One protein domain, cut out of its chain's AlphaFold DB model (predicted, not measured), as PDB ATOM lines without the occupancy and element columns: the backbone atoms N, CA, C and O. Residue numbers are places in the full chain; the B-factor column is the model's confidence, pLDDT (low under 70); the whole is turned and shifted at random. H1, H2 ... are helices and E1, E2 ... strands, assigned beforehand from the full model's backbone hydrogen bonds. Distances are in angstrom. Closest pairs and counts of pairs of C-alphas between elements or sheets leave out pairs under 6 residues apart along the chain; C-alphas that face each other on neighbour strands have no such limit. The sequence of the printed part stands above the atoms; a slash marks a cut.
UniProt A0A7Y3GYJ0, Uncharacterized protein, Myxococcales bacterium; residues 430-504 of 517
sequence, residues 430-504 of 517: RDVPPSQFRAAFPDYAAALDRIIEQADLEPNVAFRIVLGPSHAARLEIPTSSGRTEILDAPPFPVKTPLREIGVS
ATOM      1  N   ARG A 430      43.901  39.345   7.925       76.25
ATOM      2  CA  ARG A 430      43.282  38.229   7.207       76.25
ATOM      3  C   ARG A 430      42.949  38.521   5.749       76.25
ATOM      4  O   ARG A 430      42.274  39.497   5.478       76.25
ATOM      5  N   ASP A 431      43.255  37.581   4.855       79.44
ATOM      6  CA  ASP A 431      42.737  37.573   3.479       79.44
ATOM      7  C   ASP A 431      41.410  36.800   3.355       79.44
ATOM      8  O   ASP A 431      41.280  35.668   3.836       79.44
ATOM      9  N   VAL A 432      40.442  37.372   2.640       78.00
ATOM     10  CA  VAL A 432      39.119  36.809   2.354       78.00
ATOM     11  C   VAL A 432      38.796  36.979   0.860       78.00
ATOM     12  O   VAL A 432      39.021  38.052   0.303       78.00
ATOM     13  N   PRO A 433      38.230  35.969   0.180       78.56
ATOM     14  CA  PRO A 433      37.686  36.149  -1.163       78.56
ATOM     15  C   PRO A 433      36.555  37.200  -1.203       78.56
ATOM     16  O   PRO A 433      35.705  37.191  -0.306       78.56
ATOM     17  N   PRO A 434      36.458  38.041  -2.255       82.69
ATOM     18  CA  PRO A 434      35.408  39.059  -2.378       82.69
ATOM     19  C   PRO A 434      33.998  38.494  -2.245       82.69
ATOM     20  O   PRO A 434      33.126  39.086  -1.617       82.69
ATOM     21  N   SER A 435      33.796  37.305  -2.795       77.56
ATOM     22  CA  SER A 435      32.499  36.653  -2.848       77.56
ATOM     23  C   SER A 435      32.025  36.207  -1.449       77.56
ATOM     24  O   SER A 435      30.908  36.512  -1.029       77.56
ATOM     25  N   GLN A 436      32.937  35.658  -0.633       76.56
ATOM     26  CA  GLN A 436      32.682  35.344   0.776       76.56
ATOM     27  C   GLN A 436      32.448  36.592   1.626       76.56
ATOM     28  O   GLN A 436      31.590  36.584   2.511       76.56
ATOM     29  N   PHE A 437      33.217  37.653   1.375       85.00
ATOM     30  CA  PHE A 437      33.061  38.916   2.081       85.00
ATOM     31  C   PHE A 437      31.676  39.525   1.820       85.00
ATOM     32  O   PHE A 437      30.961  39.847   2.768       85.00
ATOM     33  N   ARG A 438      31.248  39.579   0.552       87.56
ATOM     34  CA  ARG A 438      29.917  40.059   0.141       87.56
ATOM     35  C   ARG A 438      28.783  39.207   0.705       87.56
ATOM     36  O   ARG A 438      27.807  39.751   1.208       87.56
ATOM     37  N   ALA A 439      28.918  37.881   0.697       77.25
ATOM     38  CA  ALA A 439      27.908  36.988   1.269       77.25
ATOM     39  C   ALA A 439      27.750  37.160   2.795       77.25
ATOM     40  O   ALA A 439      26.655  36.984   3.353       77.25
ATOM     41  N   ALA A 440      28.850  37.483   3.482       77.69
ATOM     42  CA  ALA A 440      28.873  37.702   4.922       77.69
ATOM     43  C   ALA A 440      28.367  39.095   5.318       77.69
ATOM     44  O   ALA A 440      27.645  39.206   6.310       77.69
ATOM     45  N   PHE A 441      28.713  40.124   4.543       87.62
ATOM     46  CA  PHE A 441      28.439  41.528   4.849       87.62
ATOM     47  C   PHE A 441      27.854  42.273   3.638       87.62
ATOM     48  O   PHE A 441      28.491  43.197   3.136       87.62
ATOM     49  N   PRO A 442      26.658  41.900   3.151       87.31
ATOM     50  CA  PRO A 442      26.124  42.420   1.889       87.31
ATOM     51  C   PRO A 442      25.965  43.943   1.897       87.31
ATOM     52  O   PRO A 442      26.452  44.614   0.991       87.31
ATOM     53  N   ASP A 443      25.374  44.501   2.955       91.81
ATOM     54  CA  ASP A 443      25.122  45.946   3.050       91.81
ATOM     55  C   ASP A 443      26.415  46.755   3.184       91.81
ATOM     56  O   ASP A 443      26.557  47.832   2.603       91.81
ATOM     57  N   TYR A 444      27.379  46.218   3.935       93.62
ATOM     58  CA  TYR A 444      28.677  46.852   4.124       93.62
ATOM     59  C   TYR A 444      29.505  46.789   2.842       93.62
ATOM     60  O   TYR A 444      30.036  47.806   2.419       93.62
ATOM     61  N   ALA A 445      29.555  45.633   2.177       92.62
ATOM     62  CA  ALA A 445      30.241  45.489   0.901       92.62
ATOM     63  C   ALA A 445      29.647  46.419  -0.163       92.62
ATOM     64  O   ALA A 445      30.404  47.106  -0.836       92.62
ATOM     65  N   ALA A 446      28.318  46.546  -0.231       93.62
ATOM     66  CA  ALA A 446      27.665  47.510  -1.114       93.62
ATOM     67  C   ALA A 446      28.026  48.970  -0.775       93.62
ATOM     68  O   ALA A 446      28.097  49.812  -1.666       93.62
ATOM     69  N   ALA A 447      28.247  49.297   0.503       95.38
ATOM     70  CA  ALA A 447      28.731  50.617   0.900       95.38
ATOM     71  C   ALA A 447      30.184  50.859   0.469       95.38
ATOM     72  O   ALA A 447      30.483  51.945  -0.017       95.38
ATOM     73  N   LEU A 448      31.059  49.857   0.602       95.56
ATOM     74  CA  LEU A 448      32.438  49.943   0.119       95.56
ATOM     75  C   LEU A 448      32.483  50.055  -1.409       95.56
ATOM     76  O   LEU A 448      33.175  50.926  -1.913       95.56
ATOM     77  N   ASP A 449      31.704  49.247  -2.137       94.25
ATOM     78  CA  ASP A 449      31.633  49.295  -3.604       94.25
ATOM     79  C   ASP A 449      31.225  50.709  -4.086       94.25
ATOM     80  O   ASP A 449      31.852  51.242  -4.997       94.25
ATOM     81  N   ARG A 450      30.271  51.377  -3.410       95.50
ATOM     82  CA  ARG A 450      29.914  52.785  -3.702       95.50
ATOM     83  C   ARG A 450      31.058  53.771  -3.456       95.50
ATOM     84  O   ARG A 450      31.200  54.722  -4.213       95.50
ATOM     85  N   ILE A 451      31.848  53.577  -2.399       95.88
ATOM     86  CA  ILE A 451      33.006  54.436  -2.087       95.88
ATOM     87  C   ILE A 451      34.097  54.266  -3.150       95.88
ATOM     88  O   ILE A 451      34.681  55.250  -3.595       95.88
ATOM     89  N   ILE A 452      34.339  53.026  -3.579       93.56
ATOM     90  CA  ILE A 452      35.297  52.691  -4.640       93.56
ATOM     91  C   ILE A 452      34.866  53.332  -5.965       93.56
ATOM     92  O   ILE A 452      35.677  53.976  -6.624       93.56
ATOM     93  N   GLU A 453      33.584  53.216  -6.315       93.69
ATOM     94  CA  GLU A 453      33.012  53.814  -7.525       93.69
ATOM     95  C   GLU A 453      33.089  55.351  -7.502       93.69
ATOM     96  O   GLU A 453      33.488  55.967  -8.485       93.69
ATOM     97  N   GLN A 454      32.786  55.986  -6.365       95.38
ATOM     98  CA  GLN A 454      32.896  57.443  -6.199       95.38
ATOM     99  C   GLN A 454      34.335  57.966  -6.310       95.38
ATOM    100  O   GLN A 454      34.528  59.139  -6.627       95.38
ATOM    101  N   ALA A 455      35.327  57.116  -6.046       93.88
ATOM    102  CA  ALA A 455      36.744  57.431  -6.189       93.88
ATOM    103  C   ALA A 455      37.292  57.164  -7.606       93.88
ATOM    104  O   ALA A 455      38.499  57.287  -7.805       93.88
ATOM    105  N   ASP A 456      36.434  56.805  -8.571       94.38
ATOM    106  CA  ASP A 456      36.806  56.464  -9.956       94.38
ATOM    107  C   ASP A 456      37.828  55.308 -10.036       94.38
ATOM    108  O   ASP A 456      38.751  55.295 -10.852       94.38
ATOM    109  N   LEU A 457      37.690  54.327  -9.134       90.81
ATOM    110  CA  LEU A 457      38.519  53.122  -9.089       90.81
ATOM    111  C   LEU A 457      37.792  51.923  -9.709       90.81
ATOM    112  O   LEU A 457      36.564  51.839  -9.708       90.81
ATOM    113  N   GLU A 458      38.562  50.954 -10.215       83.69
ATOM    114  CA  GLU A 458      38.001  49.773 -10.874       83.69
ATOM    115  C   GLU A 458      37.090  48.955  -9.932       83.69
ATOM    116  O   GLU A 458      37.495  48.584  -8.822       83.69
ATOM    117  N   PRO A 459      35.869  48.590 -10.368       74.38
ATOM    118  CA  PRO A 459      34.995  47.728  -9.587       74.38
ATOM    119  C   PRO A 459      35.606  46.326  -9.455       74.38
ATOM    120  O   PRO A 459      36.173  45.781 -10.398       74.38
ATOM    121  N   ASN A 460      35.431  45.691  -8.290       77.00
ATOM    122  CA  ASN A 460      36.024  44.385  -7.946       77.00
ATOM    123  C   ASN A 460      37.558  44.359  -7.823       77.00
ATOM    124  O   ASN A 460      38.138  43.269  -7.775       77.00
ATOM    125  N   VAL A 461      38.212  45.518  -7.729       84.81
ATOM    126  CA  VAL A 461      39.626  45.595  -7.356       84.81
ATOM    127  C   VAL A 461      39.859  44.931  -5.994       84.81
ATOM    128  O   VAL A 461      38.997  44.942  -5.115       84.81
ATOM    129  N   ALA A 462      41.025  44.312  -5.814       89.25
ATOM    130  CA  ALA A 462      41.428  43.825  -4.502       89.25
ATOM    131  C   ALA A 462      41.644  45.018  -3.561       89.25
ATOM    132  O   ALA A 462      42.250  46.002  -3.965       89.25
ATOM    133  N   PHE A 463      41.202  44.941  -2.309       93.06
ATOM    134  CA  PHE A 463      41.367  46.029  -1.338       93.06
ATOM    135  C   PHE A 463      41.673  45.485   0.055       93.06
ATOM    136  O   PHE A 463      41.438  44.313   0.334       93.06
ATOM    137  N   ARG A 464      42.204  46.318   0.951       93.75
ATOM    138  CA  ARG A 464      42.384  45.989   2.373       93.75
ATOM    139  C   ARG A 464      41.531  46.919   3.214       93.75
ATOM    140  O   ARG A 464      41.502  48.118   2.974       93.75
ATOM    141  N   ILE A 465      40.850  46.372   4.207       94.19
ATOM    142  CA  ILE A 465      40.134  47.130   5.226       94.19
ATOM    143  C   ILE A 465      41.042  47.175   6.448       94.19
ATOM    144  O   ILE A 465      41.266  46.146   7.087       94.19
ATOM    145  N   VAL A 466      41.573  48.348   6.768       94.19
ATOM    146  CA  VAL A 466      42.379  48.559   7.974       94.19
ATOM    147  C   VAL A 466      41.466  49.054   9.084       94.19
ATOM    148  O   VAL A 466      40.767  50.053   8.927       94.19
ATOM    149  N   LEU A 467      41.469  48.329  10.198       90.69
ATOM    150  CA  LEU A 467      40.598  48.531  11.345       90.69
ATOM    151  C   LEU A 467      41.365  49.271  12.443       90.69
ATOM    152  O   LEU A 467      42.315  48.757  13.034       90.69
ATOM    153  N   GLY A 468      40.948  50.504  12.695       85.38
ATOM    154  CA  GLY A 468      41.459  51.356  13.753       85.38
ATOM    155  C   GLY A 468      40.744  51.159  15.096       85.38
ATOM    156  O   GLY A 468      39.828  50.338  15.234       85.38
ATOM    157  N   PRO A 469      41.139  51.946  16.112       80.25
ATOM    158  CA  PRO A 469      40.446  51.998  17.393       80.25
ATOM    159  C   PRO A 469      38.952  52.305  17.205       80.25
ATOM    160  O   PRO A 469      38.568  53.045  16.300       80.25
ATOM    161  N   SER A 470      38.102  51.749  18.070       76.00
ATOM    162  CA  SER A 470      36.650  52.007  18.057       76.00
ATOM    163  C   SER A 470      35.930  51.628  16.752       76.00
ATOM    164  O   SER A 470      34.901  52.214  16.429       76.00
ATOM    165  N   HIS A 471      36.440  50.631  16.020       72.50
ATOM    166  CA  HIS A 471      35.881  50.139  14.750       72.50
ATOM    167  C   HIS A 471      35.956  51.123  13.581       72.50
ATOM    168  O   HIS A 471      35.348  50.850  12.547       72.50
ATOM    169  N   ALA A 472      36.702  52.227  13.707       87.25
ATOM    170  CA  ALA A 472      37.025  53.066  12.558       87.25
ATOM    171  C   ALA A 472      37.668  52.198  11.466       87.25
ATOM    172  O   ALA A 472      38.486  51.332  11.774       87.25
ATOM    173  N   ALA A 473      37.287  52.399  10.211       92.62
ATOM    174  CA  ALA A 473      37.807  51.618   9.102       92.62
ATOM    175  C   ALA A 473      38.293  52.549   7.995       92.62
ATOM    176  O   ALA A 473      37.689  53.585   7.727       92.62
ATOM    177  N   ARG A 474      39.374  52.155   7.332       96.44
ATOM    178  CA  ARG A 474      39.821  52.762   6.078       96.44
ATOM    179  C   ARG A 474      40.056  51.674   5.044       96.44
ATOM    180  O   ARG A 474      40.438  50.557   5.396       96.44
ATOM    181  N   LEU A 475      39.829  52.002   3.784       95.88
ATOM    182  CA  LEU A 475      40.135  51.156   2.643       95.88
ATOM    183  C   LEU A 475      41.501  51.533   2.086       95.88
ATOM    184  O   LEU A 475      41.760  52.700   1.821       95.88
ATOM    185  N   GLU A 476      42.354  50.541   1.874       96.44
ATOM    186  CA  GLU A 476      43.610  50.676   1.143       96.44
ATOM    187  C   GLU A 476      43.496  49.888  -0.164       96.44
ATOM    188  O   GLU A 476      43.327  48.665  -0.154       96.44
ATOM    189  N   ILE A 477      43.573  50.589  -1.295       93.81
ATOM    190  CA  ILE A 477      43.296  50.031  -2.620       93.81
ATOM    191  C   ILE A 477      44.524  50.207  -3.519       93.81
ATOM    192  O   ILE A 477      44.904  51.337  -3.825       93.81
ATOM    193  N   PRO A 478      45.194  49.122  -3.945       88.19
ATOM    194  CA  PRO A 478      46.231  49.201  -4.962       88.19
ATOM    195  C   PRO A 478      45.633  49.623  -6.312       88.19
ATOM    196  O   PRO A 478      44.680  49.022  -6.799       88.19
ATOM    197  N   THR A 479      46.228  50.634  -6.934       86.81
ATOM    198  CA  THR A 479      45.887  51.101  -8.285       86.81
ATOM    199  C   THR A 479      46.782  50.445  -9.333       86.81
ATOM    200  O   THR A 479      47.881  49.971  -9.024       86.81
ATOM    201  N   SER A 480      46.364  50.490 -10.598       82.00
ATOM    202  CA  SER A 480      47.159  50.027 -11.748       82.00
ATOM    203  C   SER A 480      48.511  50.746 -11.887       82.00
ATOM    204  O   SER A 480      49.459  50.181 -12.424       82.00
ATOM    205  N   SER A 481      48.640  51.956 -11.330       85.44
ATOM    206  CA  SER A 481      49.900  52.714 -11.274       85.44
ATOM    207  C   SER A 481      50.914  52.189 -10.243       85.44
ATOM    208  O   SER A 481      52.030  52.697 -10.152       85.44
ATOM    209  N   GLY A 482      50.531  51.207  -9.417       83.31
ATOM    210  CA  GLY A 482      51.334  50.703  -8.300       83.31
ATOM    211  C   GLY A 482      51.261  51.558  -7.028       83.31
ATOM    212  O   GLY A 482      51.838  51.173  -6.006       83.31
ATOM    213  N   ARG A 483      50.538  52.687  -7.055       90.94
ATOM    214  CA  ARG A 483      50.192  53.486  -5.869       90.94
ATOM    215  C   ARG A 483      49.051  52.841  -5.084       90.94
ATOM    216  O   ARG A 483      48.219  52.153  -5.669       90.94
ATOM    217  N   THR A 484      48.988  53.107  -3.784       92.44
ATOM    218  CA  THR A 484      47.856  52.727  -2.927       92.44
ATOM    219  C   THR A 484      47.022  53.963  -2.628       92.44
ATOM    220  O   THR A 484      47.546  54.922  -2.067       92.44
ATOM    221  N   GLU A 485      45.747  53.927  -2.997       95.56
ATOM    222  CA  GLU A 485      44.766  54.935  -2.601       95.56
ATOM    223  C   GLU A 485      44.171  54.571  -1.241       95.56
ATOM    224  O   GLU A 485      43.930  53.393  -0.953       95.56
ATOM    225  N   ILE A 486      43.977  55.579  -0.390       96.81
ATOM    226  CA  ILE A 486      43.436  55.418   0.961       96.81
ATOM    227  C   ILE A 486      42.111  56.168   1.027       96.81
ATOM    228  O   ILE A 486      42.086  57.384   0.860       96.81
ATOM    229  N   LEU A 487      41.025  55.444   1.285       96.56
ATOM    230  CA  LEU A 487      39.673  55.992   1.358       96.56
ATOM    231  C   LEU A 487      39.089  55.763   2.753       96.56
ATOM    232  O   LEU A 487      39.302  54.709   3.359       96.56
ATOM    233  N   ASP A 488      38.319  56.723   3.254       95.88
ATOM    234  CA  ASP A 488      37.561  56.534   4.490       95.88
ATOM    235  C   ASP A 488      36.440  55.514   4.268       95.88
ATOM    236  O   ASP A 488      35.747  55.535   3.250       95.88
ATOM    237  N   ALA A 489      36.250  54.613   5.232       95.69
ATOM    238  CA  ALA A 489      35.213  53.593   5.179       95.69
ATOM    239  C   ALA A 489      34.283  53.691   6.392       95.69
ATOM    240  O   ALA A 489      34.706  54.093   7.482       95.69
ATOM    241  N   PRO A 490      33.003  53.297   6.253       95.31
ATOM    242  CA  PRO A 490      32.116  53.194   7.399       95.31
ATOM    243  C   PRO A 490      32.701  52.225   8.437       95.31
ATOM    244  O   PRO A 490      33.394  51.273   8.057       95.31
ATOM    245  N   PRO A 491      32.408  52.414   9.737       93.69
ATOM    246  CA  PRO A 491      32.888  51.515  10.774       93.69
ATOM    247  C   PRO A 491      32.552  50.057  10.468       93.69
ATOM    248  O   PRO A 491      31.450  49.751  10.004       93.69
ATOM    249  N   PHE A 492      33.498  49.153  10.725       91.62
ATOM    250  CA  PHE A 492      33.282  47.740  10.429       91.62
ATOM    251  C   PHE A 492      32.108  47.206  11.269       91.62
ATOM    252  O   PHE A 492      32.078  47.433  12.483       91.62
ATOM    253  N   PRO A 493      31.131  46.496  10.671       85.94
ATOM    254  CA  PRO A 493      29.818  46.277  11.284       85.94
ATOM    255  C   PRO A 493      29.837  45.286  12.455       85.94
ATOM    256  O   PRO A 493      28.799  45.015  13.060       85.94
ATOM    257  N   VAL A 494      30.998  44.707  12.772       81.38
ATOM    258  CA  VAL A 494      31.150  43.681  13.798       81.38
ATOM    259  C   VAL A 494      32.380  43.945  14.656       81.38
ATOM    260  O   VAL A 494      33.444  44.311  14.160       81.38
ATOM    261  N   LYS A 495      32.255  43.684  15.961       75.25
ATOM    262  CA  LYS A 495      33.405  43.690  16.864       75.25
ATOM    263  C   LYS A 495      34.316  42.512  16.545       75.25
ATOM    264  O   LYS A 495      33.945  41.365  16.773       75.25
ATOM    265  N   THR A 496      35.503  42.815  16.039       73.31
ATOM    266  CA  THR A 496      36.511  41.827  15.666       73.31
ATOM    267  C   THR A 496      37.861  42.192  16.287       73.31
ATOM    268  O   THR A 496      38.153  43.381  16.418       73.31
ATOM    269  N   PRO A 497      38.675  41.203  16.704       69.56
ATOM    270  CA  PRO A 497      40.054  41.436  17.124       69.56
ATOM    271  C   PRO A 497      41.008  41.673  15.941       69.56
ATOM    272  O   PRO A 497      42.178  41.977  16.162       69.56
ATOM    273  N   LEU A 498      40.538  41.515  14.697       78.00
ATOM    274  CA  LEU A 498      41.331  41.795  13.502       78.00
ATOM    275  C   LEU A 498      41.669  43.290  13.429       78.00
ATOM    276  O   LEU A 498      40.823  44.147  13.676       78.00
ATOM    277  N   ARG A 499      42.905  43.589  13.039       85.19
ATOM    278  CA  ARG A 499      43.367  44.920  12.633       85.19
ATOM    279  C   ARG A 499      43.271  45.120  11.129       85.19
ATOM    280  O   ARG A 499      43.281  46.252  10.663       85.19
ATOM    281  N   GLU A 500      43.181  44.036  10.364       88.56
ATOM    282  CA  GLU A 500      43.209  44.117   8.911       88.56
ATOM    283  C   GLU A 500      42.428  42.987   8.226       88.56
ATOM    284  O   GLU A 500      42.501  41.822   8.630       88.56
ATOM    285  N   ILE A 501      41.703  43.326   7.159       88.88
ATOM    286  CA  ILE A 501      40.976  42.378   6.308       88.88
ATOM    287  C   ILE A 501      41.300  42.674   4.837       88.88
ATOM    288  O   ILE A 501      40.741  43.594   4.247       88.88
ATOM    289  N   GLY A 502      42.182  41.893   4.226       89.19
ATOM    290  CA  GLY A 502      42.392  41.863   2.781       89.19
ATOM    291  C   GLY A 502      41.233  41.168   2.069       89.19
ATOM    292  O   GLY A 502      40.844  40.061   2.430       89.19
ATOM    293  N   VAL A 503      40.681  41.788   1.034       88.81
ATOM    294  CA  VAL A 503      39.616  41.251   0.187       88.81
ATOM    295  C   VAL A 503      40.173  41.064  -1.224       88.81
ATOM    296  O   VAL A 503      40.417  42.031  -1.939       88.81
ATOM    297  N   SER A 504      40.450  39.816  -1.614       83.62
ATOM    298  CA  SER A 504      41.134  39.497  -2.880       83.62
ATOM    299  C   SER A 504      40.886  38.065  -3.366       83.62
ATOM    300  O   SER A 504      40.692  37.141  -2.576       83.62
TER     301      SER A 504
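What this domain is: This is residues 430 to 504 of the 517 residues of an uncharacterized protein of Myxococcales bacterium (UniProt A0A7Y3GYJ0). A five-stranded sheet, only just strongly twisted, has H2 slantwise over one face, while the short H1 makes a corner with H2 and grazes the sheet near the end of E5. The 75 printed residues hold two named helices and five named strands in the order E1 H1 H2 E2 E3 E4 E5. The sheet is mixed, in the order E1 E5 E2 E3 E4, and the class is mixed, helices and strands. The whole is compact, with a radius of gyration of the C-alphas of 11.5 A and spans of 33 by 24 by 21 A.

Where its parts are: E1, residues 430 to 432, begins at C-alpha 430 (43.282, 38.229, 7.207). H1 is residues 434 to 440, and H2, residues 442 to 454, is 18.4 A long. E2 is residues 463 to 467; E3, residues 473 to 478, is 16.6 A long; E4, residues 484 to 489, is 15.0 A long. E5, residues 500 to 503, ends at C-alpha 503 (39.616, 41.251, 0.187).

How they stand to each other: Edge strand E1 is parallel to E5, with N 432 and O 502 2.7 A apart. E5 is antiparallel to E2 (N 503 and O 463, 2.7 A). E2, E3 and E4 form a meander, each strand the antiparallel neighbour of the one before, with N 464 and O 476 at 2.8 A and N 475 and O 487 at 2.8 A; with E5, antiparallel to E2, they make a Greek key. H2 is on the sheet at a height of 10.1 A, over E4 and only just over E3, with 3 C-alphas; its closest C-alphas to E4 are Leu 448 and Ala 489, 6.8 A. H1 and H2 touch only at the corner, H2 with residues 444 to 446 alone; the closest C-alphas, Arg 438 and Ala 445, are 5.5 A apart. In H1 and H2 every O i to N i+4 pair is within hydrogen-bond range.

The domain as a whole: The C-alphas farthest apart, Ser 481 and Lys 495, are 33.8 A apart. The printed part has no cut and no long link. Residue 497 is under 70 in pLDDT.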